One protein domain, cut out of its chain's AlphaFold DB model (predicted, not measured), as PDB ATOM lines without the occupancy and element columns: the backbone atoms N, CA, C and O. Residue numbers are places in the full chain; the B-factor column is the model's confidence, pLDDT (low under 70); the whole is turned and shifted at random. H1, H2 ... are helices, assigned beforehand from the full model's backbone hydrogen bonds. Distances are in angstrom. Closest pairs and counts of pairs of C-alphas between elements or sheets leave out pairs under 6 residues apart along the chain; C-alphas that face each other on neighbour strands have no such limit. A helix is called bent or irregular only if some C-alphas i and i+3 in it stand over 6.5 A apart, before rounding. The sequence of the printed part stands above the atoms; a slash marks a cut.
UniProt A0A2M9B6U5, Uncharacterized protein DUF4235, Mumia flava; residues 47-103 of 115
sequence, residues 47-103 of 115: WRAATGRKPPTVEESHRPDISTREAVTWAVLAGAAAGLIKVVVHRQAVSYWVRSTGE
ATOM      1  N   TRP A  47     141.618 187.059 108.095       65.94
ATOM      2  CA  TRP A  47     140.796 187.408 106.942       65.94
ATOM      3  C   TRP A  47     140.342 188.862 106.963       65.94
ATOM      4  O   TRP A  47     140.480 189.558 105.960       65.94
ATOM      5  N   ARG A  48     139.859 189.347 108.114       70.75
ATOM      6  CA  ARG A  48     139.475 190.756 108.266       70.75
ATOM      7  C   ARG A  48     140.656 191.692 108.032       70.75
ATOM      8  O   ARG A  48     140.467 192.732 107.416       70.75
ATOM      9  N   ALA A  49     141.852 191.324 108.486       70.00
ATOM     10  CA  ALA A  49     143.066 192.100 108.258       70.00
ATOM     11  C   ALA A  49     143.487 192.106 106.778       70.00
ATOM     12  O   ALA A  49     143.946 193.129 106.285       70.00
ATOM     13  N   ALA A  50     143.309 190.990 106.064       63.44
ATOM     14  CA  ALA A  50     143.710 190.864 104.665       63.44
ATOM     15  C   ALA A  50     142.701 191.465 103.669       63.44
ATOM     16  O   ALA A  50     143.107 192.076 102.686       63.44
ATOM     17  N   THR A  51     141.394 191.289 103.893       65.00
ATOM     18  CA  THR A  51     140.340 191.686 102.935       65.00
ATOM     19  C   THR A  51     139.450 192.826 103.420       65.00
ATOM     20  O   THR A  51     138.649 193.346 102.643       65.00
ATOM     21  N   GLY A  52     139.528 193.209 104.699       64.00
ATOM     22  CA  GLY A  52     138.660 194.233 105.288       64.00
ATOM     23  C   GLY A  52     137.190 193.815 105.427       64.00
ATOM     24  O   GLY A  52     136.365 194.619 105.862       64.00
ATOM     25  N   ARG A  53     136.833 192.572 105.076       59.34
ATOM     26  CA  ARG A  53     135.452 192.059 105.063       59.34
ATOM     27  C   ARG A  53     135.250 190.941 106.083       59.34
ATOM     28  O   ARG A  53     136.207 190.349 106.583       59.34
ATOM     29  N   LYS A  54     133.986 190.662 106.432       58.12
ATOM     30  CA  LYS A  54     133.641 189.503 107.273       58.12
ATOM     31  C   LYS A  54     134.042 188.205 106.541       58.12
ATOM     32  O   LYS A  54     133.846 188.135 105.329       58.12
ATOM     33  N   PRO A  55     134.626 187.213 107.240       55.31
ATOM     34  CA  PRO A  55     134.992 185.937 106.636       55.31
ATOM     35  C   PRO A  55     133.766 185.194 106.124       55.31
ATOM     36  O   PRO A  55     132.832 185.043 106.914       55.31
ATOM     37  N   PRO A  56     133.767 184.693 104.871       57.34
ATOM     38  CA  PRO A  56     132.856 183.618 104.517       57.34
ATOM     39  C   PRO A  56     133.219 182.436 105.421       57.34
ATOM     40  O   PRO A  56     134.366 181.975 105.452       57.34
ATOM     41  N   THR A  57     132.272 182.020 106.258       57.41
ATOM     42  CA  THR A  57     132.446 180.849 107.117       57.41
ATOM     43  C   THR A  57     132.589 179.604 106.244       57.41
ATOM     44  O   THR A  57     132.117 179.576 105.109       57.41
ATOM     45  N   VAL A  58     133.216 178.549 106.776       53.75
ATOM     46  CA  VAL A  58     133.235 177.226 106.117       53.75
ATOM     47  C   VAL A  58     131.822 176.766 105.727       53.75
ATOM     48  O   VAL A  58     131.643 176.182 104.663       53.75
ATOM     49  N   GLU A  59     130.823 177.120 106.539       51.16
ATOM     50  CA  GLU A  59     129.397 176.924 106.271       51.16
ATOM     51  C   GLU A  59     128.889 177.681 105.031       51.16
ATOM     52  O   GLU A  59     128.092 177.136 104.273       51.16
ATOM     53  N   GLU A  60     129.342 178.918 104.807       55.09
ATOM     54  CA  GLU A  60     128.915 179.773 103.689       55.09
ATOM     55  C   GLU A  60     129.554 179.336 102.365       55.09
ATOM     56  O   GLU A  60     128.902 179.321 101.328       55.09
ATOM     57  N   SER A  61     130.800 178.853 102.404       54.59
ATOM     58  CA  SER A  61     131.468 178.261 101.234       54.59
ATOM     59  C   SER A  61     130.849 176.942 100.749       54.59
ATOM     60  O   SER A  61     131.151 176.510  99.639       54.59
ATOM     61  N   HIS A  62     129.990 176.302 101.550       53.34
ATOM     62  CA  HIS A  62     129.200 175.143 101.127       53.34
ATOM     63  C   HIS A  62     127.815 175.519 100.594       53.34
ATOM     64  O   HIS A  62     127.068 174.633 100.170       53.34
ATOM     65  N   ARG A  63     127.443 176.807 100.621       51.22
ATOM     66  CA  ARG A  63     126.147 177.237 100.115       51.22
ATOM     67  C   ARG A  63     126.174 177.498  98.602       51.22
ATOM     68  O   ARG A  63     127.181 177.965  98.072       51.22
ATOM     69  N   PRO A  64     125.074 177.188  97.890       59.31
ATOM     70  CA  PRO A  64     125.007 177.280  96.431       59.31
ATOM     71  C   PRO A  64     125.025 178.718  95.882       59.31
ATOM     72  O   PRO A  64     125.153 178.894  94.675       59.31
ATOM     73  N   ASP A  65     124.886 179.734  96.735       68.62
ATOM     74  CA  ASP A  65     124.958 181.158  96.381       68.62
ATOM     75  C   ASP A  65     126.385 181.659  96.110       68.62
ATOM     76  O   ASP A  65     126.553 182.680  95.440       68.62
ATOM     77  N   ILE A  66     127.416 180.925  96.543       68.25
ATOM     78  CA  ILE A  66     128.804 181.214  96.179       68.25
ATOM     79  C   ILE A  66     129.143 180.575  94.827       68.25
ATOM     80  O   ILE A  66     128.918 179.386  94.586       68.25
ATOM     81  N   SER A  67     129.755 181.357  93.933       77.56
ATOM     82  CA  SER A  67     130.288 180.823  92.678       77.56
ATOM     83  C   SER A  67     131.340 179.750  92.963       77.56
ATOM     84  O   SER A  67     132.262 179.964  93.752       77.56
ATOM     85  N   THR A  68     131.288 178.619  92.253       80.25
ATOM     86  CA  THR A  68     132.281 177.537  92.384       80.25
ATOM     87  C   THR A  68     133.714 178.047  92.197       80.25
ATOM     88  O   THR A  68     134.639 177.586  92.860       80.25
ATOM     89  N   ARG A  69     133.907 179.053  91.332       78.50
ATOM     90  CA  ARG A  69     135.215 179.683  91.100       78.50
ATOM     91  C   ARG A  69     135.714 180.452  92.322       78.50
ATOM     92  O   ARG A  69     136.908 180.427  92.625       78.50
ATOM     93  N   GLU A  70     134.809 181.125  93.016       72.75
ATOM     94  CA  GLU A  70     135.105 181.893  94.222       72.75
ATOM     95  C   GLU A  70     135.405 180.962  95.403       72.75
ATOM     96  O   GLU A  70     136.427 181.137  96.066       72.75
ATOM     97  N   ALA A  71     134.621 179.887  95.568       77.81
ATOM     98  CA  ALA A  71     134.884 178.839  96.556       77.81
ATOM     99  C   ALA A  71     136.271 178.201  96.374       77.81
ATOM    100  O   ALA A  71     137.039 178.085  97.331       77.81
ATOM    101  N   VAL A  72     136.622 177.820  95.140       83.31
ATOM    102  CA  VAL A  72     137.925 177.204  94.833       83.31
ATOM    103  C   VAL A  72     139.072 178.178  95.098       83.31
ATOM    104  O   VAL A  72     140.071 177.797  95.707       83.31
ATOM    105  N   THR A  73     138.927 179.442  94.696       79.56
ATOM    106  CA  THR A  73     139.942 180.476  94.955       79.56
ATOM    107  C   THR A  73     140.157 180.654  96.457       79.56
ATOM    108  O   THR A  73     141.300 180.724  96.916       79.56
ATOM    109  N   TRP A  74     139.074 180.652  97.235       76.62
ATOM    110  CA  TRP A  74     139.165 180.767  98.680       76.62
ATOM    111  C   TRP A  74     139.835 179.555  99.327       76.62
ATOM    112  O   TRP A  74     140.744 179.715 100.141       76.62
ATOM    113  N   ALA A  75     139.472 178.342  98.906       81.12
ATOM    114  CA  ALA A  75     140.078 177.111  99.398       81.12
ATOM    115  C   ALA A  75     141.592 177.051  99.128       81.12
ATOM    116  O   ALA A  75     142.361 176.665 100.009       81.12
ATOM    117  N   VAL A  76     142.037 177.472  97.937       85.94
ATOM    118  CA  VAL A  76     143.465 177.517  97.586       85.94
ATOM    119  C   VAL A  76     144.212 178.521  98.463       85.94
ATOM    120  O   VAL A  76     145.256 178.185  99.022       85.94
ATOM    121  N   LEU A  77     143.671 179.732  98.632       79.19
ATOM    122  CA  LEU A  77     144.284 180.767  99.468       79.19
ATOM    123  C   LEU A  77     144.345 180.349 100.942       79.19
ATOM    124  O   LEU A  77     145.395 180.469 101.576       79.19
ATOM    125  N   ALA A  78     143.250 179.811 101.477       73.44
ATOM    126  CA  ALA A  78     143.183 179.323 102.847       73.44
ATOM    127  C   ALA A  78     144.139 178.140 103.071       73.44
ATOM    128  O   ALA A  78     144.858 178.104 104.072       73.44
ATOM    129  N   GLY A  79     144.206 177.202 102.120       79.69
ATOM    130  CA  GLY A  79     145.134 176.073 102.154       79.69
ATOM    131  C   GLY A  79     146.598 176.513 102.136       79.69
ATOM    132  O   GLY A  79     147.396 176.039 102.949       79.69
ATOM    133  N   ALA A  80     146.949 177.469 101.269       84.50
ATOM    134  CA  ALA A  80     148.293 178.035 101.201       84.50
ATOM    135  C   ALA A  80     148.676 178.748 102.509       84.50
ATOM    136  O   ALA A  80     149.748 178.497 103.065       84.50
ATOM    137  N   ALA A  81     147.779 179.576 103.048       76.94
ATOM    138  CA  ALA A  81     147.994 180.271 104.314       76.94
ATOM    139  C   ALA A  81     148.178 179.291 105.487       76.94
ATOM    140  O   ALA A  81     149.127 179.422 106.262       76.94
ATOM    141  N   ALA A  82     147.324 178.268 105.596       73.38
ATOM    142  CA  ALA A  82     147.435 177.244 106.635       73.38
ATOM    143  C   ALA A  82     148.756 176.460 106.537       73.38
ATOM    144  O   ALA A  82     149.399 176.192 107.559       73.38
ATOM    145  N   GLY A  83     149.195 176.136 105.316       80.56
ATOM    146  CA  GLY A  83     150.493 175.512 105.063       80.56
ATOM    147  C   GLY A  83     151.660 176.365 105.564       80.56
ATOM    148  O   GLY A  83     152.518 175.866 106.296       80.56
ATOM    149  N   LEU A  84     151.657 177.662 105.244       77.31
ATOM    150  CA  LEU A  84     152.683 178.606 105.695       77.31
ATOM    151  C   LEU A  84     152.715 178.733 107.221       77.31
ATOM    152  O   LEU A  84     153.784 178.609 107.824       77.31
ATOM    153  N   ILE A  85     151.555 178.903 107.861       77.56
ATOM    154  CA  ILE A  85     151.449 178.985 109.324       77.56
ATOM    155  C   ILE A  85     152.047 177.733 109.970       77.56
ATOM    156  O   ILE A  85     152.849 177.846 110.895       77.56
ATOM    157  N   LYS A  86     151.724 176.536 109.461       74.56
ATOM    158  CA  LYS A  86     152.252 175.275 109.998       74.56
ATOM    159  C   LYS A  86     153.777 175.220 109.946       74.56
ATOM    160  O   LYS A  86     154.397 174.810 110.926       74.56
ATOM    161  N   VAL A  87     154.384 175.650 108.839       82.75
ATOM    162  CA  VAL A  87     155.848 175.692 108.697       82.75
ATOM    163  C   VAL A  87     156.467 176.661 109.704       82.75
ATOM    164  O   VAL A  87     157.431 176.299 110.383       82.75
ATOM    165  N   VAL A  88     155.901 177.864 109.837       77.69
ATOM    166  CA  VAL A  88     156.406 178.886 110.765       77.69
ATOM    167  C   VAL A  88     156.277 178.423 112.213       77.69
ATOM    168  O   VAL A  88     157.263 178.442 112.944       77.69
ATOM    169  N   VAL A  89     155.099 177.943 112.621       81.69
ATOM    170  CA  VAL A  89     154.850 177.452 113.984       81.69
ATOM    171  C   VAL A  89     155.778 176.294 114.318       81.69
ATOM    172  O   VAL A  89     156.387 176.295 115.384       81.69
ATOM    173  N   HIS A  90     155.936 175.327 113.411       78.38
ATOM    174  CA  HIS A  90     156.803 174.183 113.668       78.38
ATOM    175  C   HIS A  90     158.263 174.618 113.806       78.38
ATOM    176  O   HIS A  90     158.931 174.201 114.748       78.38
ATOM    177  N   ARG A  91     158.761 175.509 112.936       79.75
ATOM    178  CA  ARG A  91     160.110 176.078 113.095       79.75
ATOM    179  C   ARG A  91     160.278 176.770 114.445       79.75
ATOM    180  O   ARG A  91     161.254 176.496 115.134       79.75
ATOM    181  N   GLN A  92     159.321 177.607 114.839       81.94
ATOM    182  CA  GLN A  92     159.412 178.357 116.088       81.94
ATOM    183  C   GLN A  92     159.321 177.461 117.320       81.94
ATOM    184  O   GLN A  92     160.089 177.650 118.256       81.94
ATOM    185  N   ALA A  93     158.449 176.454 117.313       76.88
ATOM    186  CA  ALA A  93     158.343 175.491 118.403       76.88
ATOM    187  C   ALA A  93     159.662 174.733 118.609       76.88
ATOM    188  O   ALA A  93     160.115 174.580 119.742       76.88
ATOM    189  N   VAL A  94     160.317 174.315 117.520       77.38
ATOM    190  CA  VAL A  94     161.624 173.647 117.590       77.38
ATOM    191  C   VAL A  94     162.711 174.598 118.079       77.38
ATOM    192  O   VAL A  94     163.436 174.255 119.008       77.38
ATOM    193  N   SER A  95     162.806 175.801 117.508       77.75
ATOM    194  CA  SER A  95     163.787 176.803 117.936       77.75
ATOM    195  C   SER A  95     163.602 177.206 119.398       77.75
ATOM    196  O   SER A  95     164.584 177.333 120.124       77.75
ATOM    197  N   TYR A  96     162.359 177.364 119.851       79.19
ATOM    198  CA  TYR A  96     162.043 177.687 121.237       79.19
ATOM    199  C   TYR A  96     162.405 176.540 122.182       79.19
ATOM    200  O   TYR A  96     163.002 176.777 123.229       79.19
ATOM    201  N   TRP A  97     162.099 175.294 121.810       75.12
ATOM    202  CA  TRP A  97     162.423 174.123 122.622       75.12
ATOM    203  C   TRP A  97     163.934 173.918 122.752       75.12
ATOM    204  O   TRP A  97     164.433 173.762 123.861       75.12
ATOM    205  N   VAL A  98     164.679 174.019 121.649       81.50
ATOM    206  CA  VAL A  98     166.148 173.932 121.671       81.50
ATOM    207  C   VAL A  98     166.745 175.080 122.485       81.50
ATOM    208  O   VAL A  98     167.640 174.857 123.292       81.50
ATOM    209  N   ARG A  99     166.218 176.304 122.348       79.25
ATOM    210  CA  ARG A  99     166.681 177.462 123.129       79.25
ATOM    211  C   ARG A  99     166.379 177.343 124.628       79.25
ATOM    212  O   ARG A  99     167.127 177.895 125.424       79.25
ATOM    213  N   SER A 100     165.294 176.669 125.008       71.38
ATOM    214  CA  SER A 100     164.860 176.551 126.408       71.38
ATOM    215  C   SER A 100     165.380 175.300 127.118       71.38
ATOM    216  O   SER A 100     165.604 175.348 128.321       71.38
ATOM    217  N   THR A 101     165.585 174.197 126.399       77.69
ATOM    218  CA  THR A 101     165.993 172.906 126.983       77.69
ATOM    219  C   THR A 101     167.376 172.437 126.543       77.69
ATOM    220  O   THR A 101     167.902 171.501 127.131       77.69
ATOM    221  N   GLY A 102     167.976 173.056 125.520       76.38
ATOM    222  CA  GLY A 102     169.259 172.631 124.949       76.38
ATOM    223  C   GLY A 102     169.195 171.329 124.141       76.38
ATOM    224  O   GLY A 102     170.172 170.971 123.490       76.38
ATOM    225  N   GLU A 103     168.050 170.645 124.128       69.19
ATOM    226  CA  GLU A 103     167.880 169.324 123.528       69.19
ATOM    227  C   GLU A 103     166.750 169.329 122.490       69.19
ATOM    228  O   GLU A 103     165.942 170.255 122.421       69.19
TER     229      GLU A 103
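This is residues 47 to 103 of the 115 residues of the protein "Uncharacterized protein DUF4235" of Mumia flava (UniProt A0A2M9B6U5). One long helix, H2, makes the length of this model, and a loop near its first end leads from a one-turn helix, H1, that sticks out with residues 48 to 54. The printed part has 57 residues with two named helices, H1 then H2, and no named strand; the class is all helix. It is extended, with a radius of gyration of the C-alphas of 16.8 A, a rod spanning 53 by 20 by 15 A.

H1 is residues 47 to 51, from C-alpha 47 at (140.796, 187.408, 106.942). H2 is residues 68 to 101, 48.5 A from C-alpha 68 at (132.281, 177.537, 92.384) to C-alpha 101 at (165.993, 172.906, 126.983), and is not bent.

H1 and H2 are apart, with no C-alpha of the one within 8 A of the other. In both, every O i to N i+4 pair is within hydrogen-bond range. Residues 79 to 93 of H2 stand free.

The C-alphas farthest apart, of Asp 65 and Gly 102, are 53.4 A apart. The printed part has no cut. The link from H1 to H2, 16 residues, is long. Confidence is under 70 at residue 47, residues 50 to 66 and residue 103.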